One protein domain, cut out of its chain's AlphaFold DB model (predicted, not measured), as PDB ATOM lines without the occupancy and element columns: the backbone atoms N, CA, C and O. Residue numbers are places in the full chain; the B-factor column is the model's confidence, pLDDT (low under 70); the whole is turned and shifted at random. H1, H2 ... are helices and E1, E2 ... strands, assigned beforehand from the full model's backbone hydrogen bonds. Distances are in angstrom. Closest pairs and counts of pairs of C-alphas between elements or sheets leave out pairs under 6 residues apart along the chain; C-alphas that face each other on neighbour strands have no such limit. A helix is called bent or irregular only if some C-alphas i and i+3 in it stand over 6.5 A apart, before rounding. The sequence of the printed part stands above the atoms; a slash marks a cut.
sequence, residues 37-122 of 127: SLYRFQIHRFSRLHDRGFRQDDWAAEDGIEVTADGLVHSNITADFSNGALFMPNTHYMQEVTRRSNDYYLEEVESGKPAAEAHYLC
ATOM      1  N   SER A  37     261.011 245.586 202.265       87.75
ATOM      2  CA  SER A  37     261.752 246.835 202.125       87.75
ATOM      3  C   SER A  37     261.159 247.906 203.040       87.75
ATOM      4  O   SER A  37     259.937 248.034 203.160       87.75
ATOM      5  N   LEU A  38     262.027 248.677 203.685       87.75
ATOM      6  CA  LEU A  38     261.653 249.820 204.506       87.75
ATOM      7  C   LEU A  38     261.924 251.094 203.717       87.75
ATOM      8  O   LEU A  38     263.035 251.288 203.226       87.75
ATOM      9  N   TYR A  39     260.926 251.968 203.648       86.56
ATOM     10  CA  TYR A  39     261.057 253.295 203.061       86.56
ATOM     11  C   TYR A  39     260.838 254.348 204.139       86.56
ATOM     12  O   TYR A  39     259.945 254.205 204.976       86.56
ATOM     13  N   ARG A  40     261.649 255.405 204.105       85.50
ATOM     14  CA  ARG A  40     261.456 256.604 204.921       85.50
ATOM     15  C   ARG A  40     261.809 257.836 204.104       85.50
ATOM     16  O   ARG A  40     262.900 257.907 203.543       85.50
ATOM     17  N   PHE A  41     260.902 258.803 204.059       86.62
ATOM     18  CA  PHE A  41     261.194 260.115 203.497       86.62
ATOM     19  C   PHE A  41     262.058 260.923 204.474       86.62
ATOM     20  O   PHE A  41     261.773 260.962 205.671       86.62
ATOM     21  N   GLN A  42     263.128 261.540 203.979       84.88
ATOM     22  CA  GLN A  42     264.000 262.415 204.757       84.88
ATOM     23  C   GLN A  42     264.286 263.688 203.967       84.88
ATOM     24  O   GLN A  42     264.687 263.633 202.807       84.88
ATOM     25  N   ILE A  43     264.130 264.838 204.619       84.81
ATOM     26  CA  ILE A  43     264.428 266.148 204.022       84.81
ATOM     27  C   ILE A  43     265.944 266.397 203.971       84.81
ATOM     28  O   ILE A  43     266.454 267.053 203.063       84.81
ATOM     29  N   HIS A  44     266.686 265.864 204.945       81.12
ATOM     30  CA  HIS A  44     268.130 266.040 205.064       81.12
ATOM     31  C   HIS A  44     268.854 264.697 205.094       81.12
ATOM     32  O   HIS A  44     268.420 263.756 205.756       81.12
ATOM     33  N   ARG A  45     269.998 264.622 204.399       77.38
ATOM     34  CA  ARG A  45     270.872 263.434 204.358       77.38
ATOM     35  C   ARG A  45     271.421 263.038 205.724       77.38
ATOM     36  O   ARG A  45     271.633 261.861 205.999       77.38
ATOM     37  N   PHE A  46     271.668 264.031 206.568       78.62
ATOM     38  CA  PHE A  46     272.122 263.841 207.935       78.62
ATOM     39  C   PHE A  46     271.034 264.337 208.874       78.62
ATOM     40  O   PHE A  46     270.502 265.428 208.664       78.62
ATOM     41  N   SER A  47     270.725 263.538 209.895       73.94
ATOM     42  CA  SER A  47     269.768 263.944 210.920       73.94
ATOM     43  C   SER A  47     270.306 265.159 211.668       73.94
ATOM     44  O   SER A  47     271.475 265.191 212.068       73.94
ATOM     45  N   ARG A  48     269.448 266.162 211.841       77.06
ATOM     46  CA  ARG A  48     269.736 267.389 212.590       77.06
ATOM     47  C   ARG A  48     268.965 267.374 213.902       77.06
ATOM     48  O   ARG A  48     268.278 268.346 214.205       77.06
ATOM     49  N   LEU A  49     269.045 266.249 214.626       80.12
ATOM     50  CA  LEU A  49     268.325 266.038 215.884       80.12
ATOM     51  C   LEU A  49     268.341 267.311 216.726       80.12
ATOM     52  O   LEU A  49     269.411 267.840 217.037       80.12
ATOM     53  N   HIS A  50     267.159 267.790 217.079       79.44
ATOM     54  CA  HIS A  50     266.999 269.001 217.868       79.44
ATOM     55  C   HIS A  50     266.009 268.741 218.990       79.44
ATOM     56  O   HIS A  50     265.106 267.916 218.867       79.44
ATOM     57  N   ASP A  51     266.182 269.448 220.098       83.00
ATOM     58  CA  ASP A  51     265.240 269.349 221.200       83.00
ATOM     59  C   ASP A  51     263.923 270.040 220.813       83.00
ATOM     60  O   ASP A  51     263.878 271.236 220.496       83.00
ATOM     61  N   ARG A  52     262.845 269.251 220.822       79.19
ATOM     62  CA  ARG A  52     261.489 269.665 220.452       79.19
ATOM     63  C   ARG A  52     260.980 270.818 221.322       79.19
ATOM     64  O   ARG A  52     260.174 271.624 220.853       79.19
ATOM     65  N   GLY A  53     261.463 270.935 222.561       75.81
ATOM     66  CA  GLY A  53     261.103 272.010 223.486       75.81
ATOM     67  C   GLY A  53     261.460 273.410 222.976       75.81
ATOM     68  O   GLY A  53     260.817 274.382 223.368       75.81
ATOM     69  N   PHE A  54     262.419 273.522 222.051       70.56
ATOM     70  CA  PHE A  54     262.855 274.804 221.492       70.56
ATOM     71  C   PHE A  54     262.081 275.254 220.241       70.56
ATOM     72  O   PHE A  54     262.438 276.291 219.690       70.56
ATOM     73  N   ARG A  55     261.036 274.512 219.811       61.09
ATOM     74  CA  ARG A  55     260.194 274.772 218.614       61.09
ATOM     75  C   ARG A  55     260.990 275.407 217.468       61.09
ATOM     76  O   ARG A  55     260.822 276.585 217.159       61.09
ATOM     77  N   GLN A  56     261.875 274.620 216.865       58.38
ATOM     78  CA  GLN A  56     262.536 275.016 215.627       58.38
ATOM     79  C   GLN A  56     261.653 274.672 214.418       58.38
ATOM     80  O   GLN A  56     260.786 273.808 214.509       58.38
ATOM     81  N   ASP A  57     261.879 275.416 213.334       55.94
ATOM     82  CA  ASP A  57     261.154 275.451 212.058       55.94
ATOM     83  C   ASP A  57     260.570 274.098 211.586       55.94
ATOM     84  O   ASP A  57     261.222 273.053 211.665       55.94
ATOM     85  N   ASP A  58     259.357 274.152 211.025       59.06
ATOM     86  CA  ASP A  58     258.417 273.035 210.787       59.06
ATOM     87  C   ASP A  58     258.928 271.893 209.880       59.06
ATOM     88  O   ASP A  58     258.310 270.833 209.785       59.06
ATOM     89  N   TRP A  59     260.091 272.058 209.249       56.03
ATOM     90  CA  TRP A  59     260.701 271.080 208.342       56.03
ATOM     91  C   TRP A  59     261.071 269.764 209.027       56.03
ATOM     92  O   TRP A  59     261.119 268.710 208.400       56.03
ATOM     93  N   ALA A  60     261.391 269.812 210.316       60.84
ATOM     94  CA  ALA A  60     262.134 268.750 210.972       60.84
ATOM     95  C   ALA A  60     261.357 268.078 212.109       60.84
ATOM     96  O   ALA A  60     261.989 267.498 212.985       60.84
ATOM     97  N   ALA A  61     260.017 268.104 212.113       65.19
ATOM     98  CA  ALA A  61     259.214 267.465 213.169       65.19
ATOM     99  C   ALA A  61     259.655 266.010 213.464       65.19
ATOM    100  O   ALA A  61     259.679 265.583 214.614       65.19
ATOM    101  N   GLU A  62     260.101 265.301 212.426       68.62
ATOM    102  CA  GLU A  62     260.644 263.937 212.455       68.62
ATOM    103  C   GLU A  62     262.056 263.787 213.065       68.62
ATOM    104  O   GLU A  62     262.465 262.680 213.412       68.62
ATOM    105  N   ASP A  63     262.827 264.872 213.152       75.75
ATOM    106  CA  ASP A  63     264.136 264.956 213.822       75.75
ATOM    107  C   ASP A  63     264.010 265.575 215.235       75.75
ATOM    108  O   ASP A  63     265.001 265.674 215.964       75.75
ATOM    109  N   GLY A  64     262.806 265.994 215.637       80.56
ATOM    110  CA  GLY A  64     262.533 266.517 216.968       80.56
ATOM    111  C   GLY A  64     262.612 265.416 218.023       80.56
ATOM    112  O   GLY A  64     261.870 264.437 217.972       80.56
ATOM    113  N   ILE A  65     263.490 265.590 219.005       84.75
ATOM    114  CA  ILE A  65     263.630 264.690 220.152       84.75
ATOM    115  C   ILE A  65     263.118 265.362 221.419       84.75
ATOM    116  O   ILE A  65     263.383 266.532 221.681       84.75
ATOM    117  N   GLU A  66     262.392 264.609 222.231       87.44
ATOM    118  CA  GLU A  66     262.036 265.016 223.581       87.44
ATOM    119  C   GLU A  66     263.191 264.676 224.526       87.44
ATOM    120  O   GLU A  66     263.516 263.502 224.746       87.44
ATOM    121  N   VAL A  67     263.810 265.720 225.078       86.44
ATOM    122  CA  VAL A  67     264.825 265.605 226.124       86.44
ATOM    123  C   VAL A  67     264.125 265.715 227.473       86.44
ATOM    124  O   VAL A  67     263.469 266.711 227.775       86.44
ATOM    125  N   THR A  68     264.241 264.679 228.297       86.44
ATOM    126  CA  THR A  68     263.654 264.677 229.640       86.44
ATOM    127  C   THR A  68     264.417 265.607 230.585       86.44
ATOM    128  O   THR A  68     265.554 265.996 230.325       86.44
ATOM    129  N   ALA A  69     263.807 265.969 231.721       86.81
ATOM    130  CA  ALA A  69     264.381 266.919 232.687       86.81
ATOM    131  C   ALA A  69     265.742 266.492 233.281       86.81
ATOM    132  O   ALA A  69     266.487 267.323 233.793       86.81
ATOM    133  N   ASP A  70     266.076 265.203 233.204       85.12
ATOM    134  CA  ASP A  70     267.383 264.633 233.558       85.12
ATOM    135  C   ASP A  70     268.458 264.833 232.463       85.12
ATOM    136  O   ASP A  70     269.597 264.389 232.619       85.12
ATOM    137  N   GLY A  71     268.113 265.494 231.353       84.62
ATOM    138  CA  GLY A  71     268.982 265.712 230.197       84.62
ATOM    139  C   GLY A  71     269.179 264.465 229.329       84.62
ATOM    140  O   GLY A  71     270.112 264.416 228.520       84.62
ATOM    141  N   LEU A  72     268.366 263.421 229.516       84.94
ATOM    142  CA  LEU A  72     268.443 262.182 228.746       84.94
ATOM    143  C   LEU A  72     267.385 262.144 227.635       84.94
ATOM    144  O   LEU A  72     266.429 262.910 227.615       84.94
ATOM    145  N   VAL A  73     267.589 261.242 226.675       84.00
ATOM    146  CA  VAL A  73     266.599 260.926 225.637       84.00
ATOM    147  C   VAL A  73     266.205 259.483 225.865       84.00
ATOM    148  O   VAL A  73     267.056 258.590 225.776       84.00
ATOM    149  N   HIS A  74     264.935 259.270 226.184       82.69
ATOM    150  CA  HIS A  74     264.364 257.942 226.371       82.69
ATOM    151  C   HIS A  74     263.577 257.549 225.129       82.69
ATOM    152  O   HIS A  74     262.933 258.393 224.503       82.69
ATOM    153  N   SER A  75     263.624 256.267 224.770       78.50
ATOM    154  CA  SER A  75     262.768 255.735 223.713       78.50
ATOM    155  C   SER A  75     261.308 255.937 224.112       78.50
ATOM    156  O   SER A  75     260.859 255.408 225.126       78.50
ATOM    157  N   ASN A  76     260.589 256.714 223.315       78.69
ATOM    158  CA  ASN A  76     259.191 257.047 223.532       78.69
ATOM    159  C   ASN A  76     258.507 257.114 222.169       78.69
ATOM    160  O   ASN A  76     259.090 257.633 221.219       78.69
ATOM    161  N   ILE A  77     257.301 256.568 222.075       75.88
ATOM    162  CA  ILE A  77     256.467 256.640 220.879       75.88
ATOM    163  C   ILE A  77     255.074 257.024 221.356       75.88
ATOM    164  O   ILE A  77     254.463 256.317 222.156       75.88
ATOM    165  N   THR A  78     254.581 258.145 220.855       75.69
ATOM    166  CA  THR A  78     253.219 258.627 221.077       75.69
ATOM    167  C   THR A  78     252.497 258.739 219.735       75.69
ATOM    168  O   THR A  78     253.075 258.455 218.686       75.69
ATOM    169  N   ALA A  79     251.226 259.149 219.752       69.69
ATOM    170  CA  ALA A  79     250.484 259.417 218.521       69.69
ATOM    171  C   ALA A  79     251.107 260.557 217.690       69.69
ATOM    172  O   ALA A  79     250.994 260.542 216.467       69.69
ATOM    173  N   ASP A  80     251.793 261.497 218.350       67.19
ATOM    174  CA  ASP A  80     252.250 262.745 217.732       67.19
ATOM    175  C   ASP A  80     253.762 262.788 217.470       67.19
ATOM    176  O   ASP A  80     254.222 263.662 216.737       67.19
ATOM    177  N   PHE A  81     254.561 261.916 218.097       73.44
ATOM    178  CA  PHE A  81     256.016 261.873 217.889       73.44
ATOM    179  C   PHE A  81     256.658 260.551 218.328       73.44
ATOM    180  O   PHE A  81     256.109 259.806 219.144       73.44
ATOM    181  N   SER A  82     257.876 260.311 217.837       78.56
ATOM    182  CA  SER A  82     258.754 259.212 218.242       78.56
ATOM    183  C   SER A  82     260.157 259.742 218.544       78.56
ATOM    184  O   SER A  82     260.757 260.419 217.713       78.56
ATOM    185  N   ASN A  83     260.717 259.383 219.700       81.94
ATOM    186  CA  ASN A  83     262.126 259.613 220.034       81.94
ATOM    187  C   ASN A  83     263.017 258.598 219.306       81.94
ATOM    188  O   ASN A  83     263.559 257.659 219.899       81.94
ATOM    189  N   GLY A  84     263.137 258.790 217.996       76.31
ATOM    190  CA  GLY A  84     263.906 257.947 217.091       76.31
ATOM    191  C   GLY A  84     263.173 257.703 215.777       76.31
ATOM    192  O   GLY A  84     261.958 257.875 215.678       76.31
ATOM    193  N   ALA A  85     263.922 257.267 214.766       75.62
ATOM    194  CA  ALA A  85     263.354 256.960 213.463       75.62
ATOM    195  C   ALA A  85     262.382 255.775 213.557       75.62
ATOM    196  O   ALA A  85     262.765 254.669 213.948       75.62
ATOM    197  N   LEU A  86     261.130 256.010 213.166       77.62
ATOM    198  CA  LEU A  86     260.109 254.977 213.086       77.62
ATOM    199  C   LEU A  86     260.176 254.286 211.719       77.62
ATOM    200  O   LEU A  86     260.076 254.930 210.676       77.62
ATOM    201  N   PHE A  87     260.319 252.961 211.731       79.06
ATOM    202  CA  PHE A  87     260.234 252.127 210.536       79.06
ATOM    203  C   PHE A  87     259.197 251.035 210.750       79.06
ATOM    204  O   PHE A  87     259.290 250.253 211.695       79.06
ATOM    205  N   MET A  88     258.229 250.950 209.841       81.31
ATOM    206  CA  MET A  88     257.213 249.901 209.862       81.31
ATOM    207  C   MET A  88     257.157 249.213 208.493       81.31
ATOM    208  O   MET A  88     256.711 249.831 207.522       81.31
ATOM    209  N   PRO A  89     257.612 247.950 208.386       79.12
ATOM    210  CA  PRO A  89     257.687 247.242 207.112       79.12
ATOM    211  C   PRO A  89     256.319 247.081 206.459       79.12
ATOM    212  O   PRO A  89     255.447 246.406 206.997       79.12
ATOM    213  N   ASN A  90     256.166 247.685 205.275       71.62
ATOM    214  CA  ASN A  90     255.016 247.549 204.379       71.62
ATOM    215  C   ASN A  90     253.636 247.688 205.054       71.62
ATOM    216  O   ASN A  90     252.681 247.001 204.697       71.62
ATOM    217  N   THR A  91     253.529 248.564 206.052       84.38
ATOM    218  CA  THR A  91     252.229 248.904 206.636       84.38
ATOM    219  C   THR A  91     251.600 250.045 205.841       84.38
ATOM    220  O   THR A  91     252.301 250.972 205.430       84.38
ATOM    221  N   HIS A  92     250.274 250.015 205.672       87.12
ATOM    222  CA  HIS A  92     249.520 251.135 205.092       87.12
ATOM    223  C   HIS A  92     249.833 252.448 205.826       87.12
ATOM    224  O   HIS A  92     250.027 253.488 205.211       87.12
ATOM    225  N   TYR A  93     249.962 252.383 207.153       84.88
ATOM    226  CA  TYR A  93     250.299 253.540 207.972       84.88
ATOM    227  C   TYR A  93     251.658 254.154 207.599       84.88
ATOM    228  O   TYR A  93     251.739 255.363 207.422       84.88
ATOM    229  N   MET A  94     252.710 253.351 207.398       85.62
ATOM    230  CA  MET A  94     254.020 253.888 207.001       85.62
ATOM    231  C   MET A  94     254.009 254.500 205.601       85.62
ATOM    232  O   MET A  94     254.689 255.498 205.365       85.62
ATOM    233  N   GLN A  95     253.248 253.911 204.675       86.75
ATOM    234  CA  GLN A  95     253.073 254.467 203.332       86.75
ATOM    235  C   GLN A  95     252.388 255.837 203.404       86.75
ATOM    236  O   GLN A  95     252.868 256.786 202.791       86.75
ATOM    237  N   GLU A  96     251.348 255.966 204.230       88.50
ATOM    238  CA  GLU A  96     250.653 257.234 204.460       88.50
ATOM    239  C   GLU A  96     251.529 258.279 205.162       88.50
ATOM    240  O   GLU A  96     251.540 259.434 204.745       88.50
ATOM    241  N   VAL A  97     252.306 257.892 206.180       84.31
ATOM    242  CA  VAL A  97     253.281 258.784 206.844       84.31
ATOM    243  C   VAL A  97     254.314 259.291 205.839       84.31
ATOM    244  O   VAL A  97     254.606 260.485 205.782       84.31
ATOM    245  N   THR A  98     254.836 258.389 205.010       86.69
ATOM    246  CA  THR A  98     255.831 258.700 203.981       86.69
ATOM    247  C   THR A  98     255.265 259.650 202.922       86.69
ATOM    248  O   THR A  98     255.906 260.650 202.606       86.69
ATOM    249  N   ARG A  99     254.053 259.371 202.419       90.00
ATOM    250  CA  ARG A  99     253.330 260.223 201.465       90.00
ATOM    251  C   ARG A  99     253.088 261.611 202.047       90.00
ATOM    252  O   ARG A  99     253.515 262.594 201.461       90.00
ATOM    253  N   ARG A 100     252.494 261.686 203.239       87.75
ATOM    254  CA  ARG A 100     252.173 262.951 203.909       87.75
ATOM    255  C   ARG A 100     253.417 263.804 204.171       87.75
ATOM    256  O   ARG A 100     253.373 265.012 203.989       87.75
ATOM    257  N   SER A 101     254.527 263.183 204.563       85.81
ATOM    258  CA  SER A 101     255.793 263.900 204.765       85.81
ATOM    259  C   SER A 101     256.325 264.511 203.463       85.81
ATOM    260  O   SER A 101     256.905 265.594 203.482       85.81
ATOM    261  N   ASN A 102     256.128 263.826 202.331       88.81
ATOM    262  CA  ASN A 102     256.470 264.358 201.015       88.81
ATOM    263  C   ASN A 102     255.526 265.494 200.595       88.81
ATOM    264  O   ASN A 102     256.013 266.523 200.139       88.81
ATOM    265  N   ASP A 103     254.217 265.325 200.805       90.56
ATOM    266  CA  ASP A 103     253.203 266.343 200.507       90.56
ATOM    267  C   ASP A 103     253.516 267.648 201.268       90.56
ATOM    268  O   ASP A 103     253.650 268.699 200.646       90.56
ATOM    269  N   TYR A 104     253.779 267.573 202.582       86.75
ATOM    270  CA  TYR A 104     254.181 268.742 203.378       86.75
ATOM    271  C   TYR A 104     255.478 269.383 202.882       86.75
ATOM    272  O   TYR A 104     255.574 270.602 202.798       86.75
ATOM    273  N   TYR A 105     256.480 268.582 202.514       87.81
ATOM    274  CA  TYR A 105     257.712 269.116 201.933       87.81
ATOM    275  C   TYR A 105     257.438 269.914 200.648       87.81
ATOM    276  O   TYR A 105     258.013 270.985 200.461       87.81
ATOM    277  N   LEU A 106     256.572 269.408 199.765       90.75
ATOM    278  CA  LEU A 106     256.232 270.082 198.512       90.75
ATOM    279  C   LEU A 106     255.450 271.378 198.750       90.75
ATOM    280  O   LEU A 106     255.800 272.390 198.148       90.75
ATOM    281  N   GLU A 107     254.461 271.362 199.649       90.44
ATOM    282  CA  GLU A 107     253.690 272.553 200.041       90.44
ATOM    283  C   GLU A 107     254.607 273.661 200.583       90.44
ATOM    284  O   GLU A 107     254.504 274.828 200.204       90.44
ATOM    285  N   GLU A 108     255.565 273.291 201.430       86.69
ATOM    286  CA  GLU A 108     256.515 274.230 202.019       86.69
ATOM    287  C   GLU A 108     257.490 274.795 200.969       86.69
ATOM    288  O   GLU A 108     257.756 276.000 200.963       86.69
ATOM    289  N   VAL A 109     257.980 273.977 200.029       90.56
ATOM    290  CA  VAL A 109     258.790 274.467 198.896       90.56
ATOM    291  C   VAL A 109     257.983 275.417 198.007       90.56
ATOM    292  O   VAL A 109     258.492 276.467 197.612       90.56
ATOM    293  N   GLU A 110     256.722 275.091 197.717       92.38
ATOM    294  CA  GLU A 110     255.824 275.940 196.927       92.38
ATOM    295  C   GLU A 110     255.534 277.277 197.629       92.38
ATOM    296  O   GLU A 110     255.469 278.319 196.975       92.38
ATOM    297  N   SER A 111     255.472 277.282 198.965       90.00
ATOM    298  CA  SER A 111     255.317 278.498 199.777       90.00
ATOM    299  C   SER A 111     256.528 279.452 199.742       90.00
ATOM    300  O   SER A 111     256.456 280.567 200.263       90.00
ATOM    301  N   GLY A 112     257.638 279.049 199.108       86.56
ATOM    302  CA  GLY A 112     258.825 279.883 198.898       86.56
ATOM    303  C   GLY A 112     259.984 279.605 199.856       86.56
ATOM    304  O   GLY A 112     261.004 280.298 199.800       86.56
ATOM    305  N   LYS A 113     259.871 278.596 200.722       84.31
ATOM    306  CA  LYS A 113     261.007 278.125 201.517       84.31
ATOM    307  C   LYS A 113     262.008 277.358 200.622       84.31
ATOM    308  O   LYS A 113     261.631 276.763 199.612       84.31
ATOM    309  N   PRO A 114     263.310 277.378 200.961       85.06
ATOM    310  CA  PRO A 114     264.345 276.804 200.109       85.06
ATOM    311  C   PRO A 114     264.233 275.278 200.033       85.06
ATOM    312  O   PRO A 114     264.178 274.597 201.056       85.06
ATOM    313  N   ALA A 115     264.279 274.742 198.813       85.62
ATOM    314  CA  ALA A 115     264.323 273.303 198.590       85.62
ATOM    315  C   ALA A 115     265.561 272.671 199.255       85.62
ATOM    316  O   ALA A 115     266.677 273.192 199.164       85.62
ATOM    317  N   ALA A 116     265.355 271.524 199.901       83.94
ATOM    318  CA  ALA A 116     266.416 270.711 200.486       83.94
ATOM    319  C   ALA A 116     266.734 269.497 199.593       83.94
ATOM    320  O   ALA A 116     266.016 269.196 198.642       83.94
ATOM    321  N   GLU A 117     267.801 268.760 199.910       85.81
ATOM    322  CA  GLU A 117     268.127 267.482 199.251       85.81
ATOM    323  C   GLU A 117     267.254 266.343 199.816       85.81
ATOM    324  O   GLU A 117     267.732 265.404 200.467       85.81
ATOM    325  N   ALA A 118     265.943 266.461 199.606       87.75
ATOM    326  CA  ALA A 118     264.979 265.468 200.048       87.75
ATOM    327  C   ALA A 118     265.170 264.147 199.288       87.75
ATOM    328  O   ALA A 118     265.352 264.125 198.071       87.75
ATOM    329  N   HIS A 119     265.122 263.029 200.007       88.81
ATOM    330  CA  HIS A 119     265.332 261.704 199.438       88.81
ATOM    331  C   HIS A 119     264.584 260.636 200.235       88.81
ATOM    332  O   HIS A 119     264.189 260.822 201.387       88.81
ATOM    333  N   TYR A 120     264.407 259.483 199.599       87.88
ATOM    334  CA  TYR A 120     263.882 258.295 200.249       87.88
ATOM    335  C   TYR A 120     265.037 257.411 200.691       87.88
ATOM    336  O   TYR A 120     265.789 256.887 199.868       87.88
ATOM    337  N   LEU A 121     265.154 257.211 201.999       87.38
ATOM    338  CA  LEU A 121     265.969 256.142 202.541       87.38
ATOM    339  C   LEU A 121     265.263 254.813 202.265       87.38
ATOM    340  O   LEU A 121     264.114 254.622 202.666       87.38
ATOM    341  N   CYS A 122     265.962 253.905 201.587       88.12
ATOM    342  CA  CYS A 122     265.492 252.559 201.293       88.12
ATOM    343  C   CYS A 122     266.408 251.540 201.977       88.12
ATOM    344  O   CYS A 122     267.606 251.495 201.695       88.12
TER     345      CYS A 122
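What this domain is: This is residues 37 to 122 of the 127 residues of an uncharacterized protein of Penicillium digitatum (strain Pd1 / CECT 20795) (UniProt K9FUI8). With little regular structure, one long helix, H2, packs along strand E1 of a two-stranded antiparallel ribbon, E1 and E2, while long loops and the short H1 make the rest. The printed part has 86 residues, in order E1, H1, H2, E2; the class is mixed, with 34 residues in named elements. It is compact, radius of gyration of the C-alphas 13.5 A, spanning 39 by 32 by 22 A.

Where its parts are: E1, residues 38 to 42, begins at C-alpha 38 (261.653, 249.820, 204.506). H1 is residues 58 to 63, irregular: C-alphas 59 and 62 are 8.2 A apart. H2, residues 92 to 110, is 26.9 A long. E2, residues 119 to 122, ends at C-alpha 122 (265.492, 252.559, 201.293).

How they stand to each other: E1 and E2 are antiparallel at 159 degrees, with N 40 and O 121 3.0 A apart, within hydrogen-bond range. The closest C-alphas of E1 and H2, Phe 41 and Thr 98, are 5.6 A apart. H1 and H2 are close but not clearly touching, C-alphas of Trp 59 and Tyr 105 at 7.3 A. Every O i to N i+4 pair is within range in H2, but 0 of 2 in H1, where 1 of 3 O i to N i+3 pairs is.

The domain as a whole: The printed part has no cut. The links E1 to H1 and H1 to H2 are long. Residues 55 to 62 and 79 to 80 have pLDDT under 70.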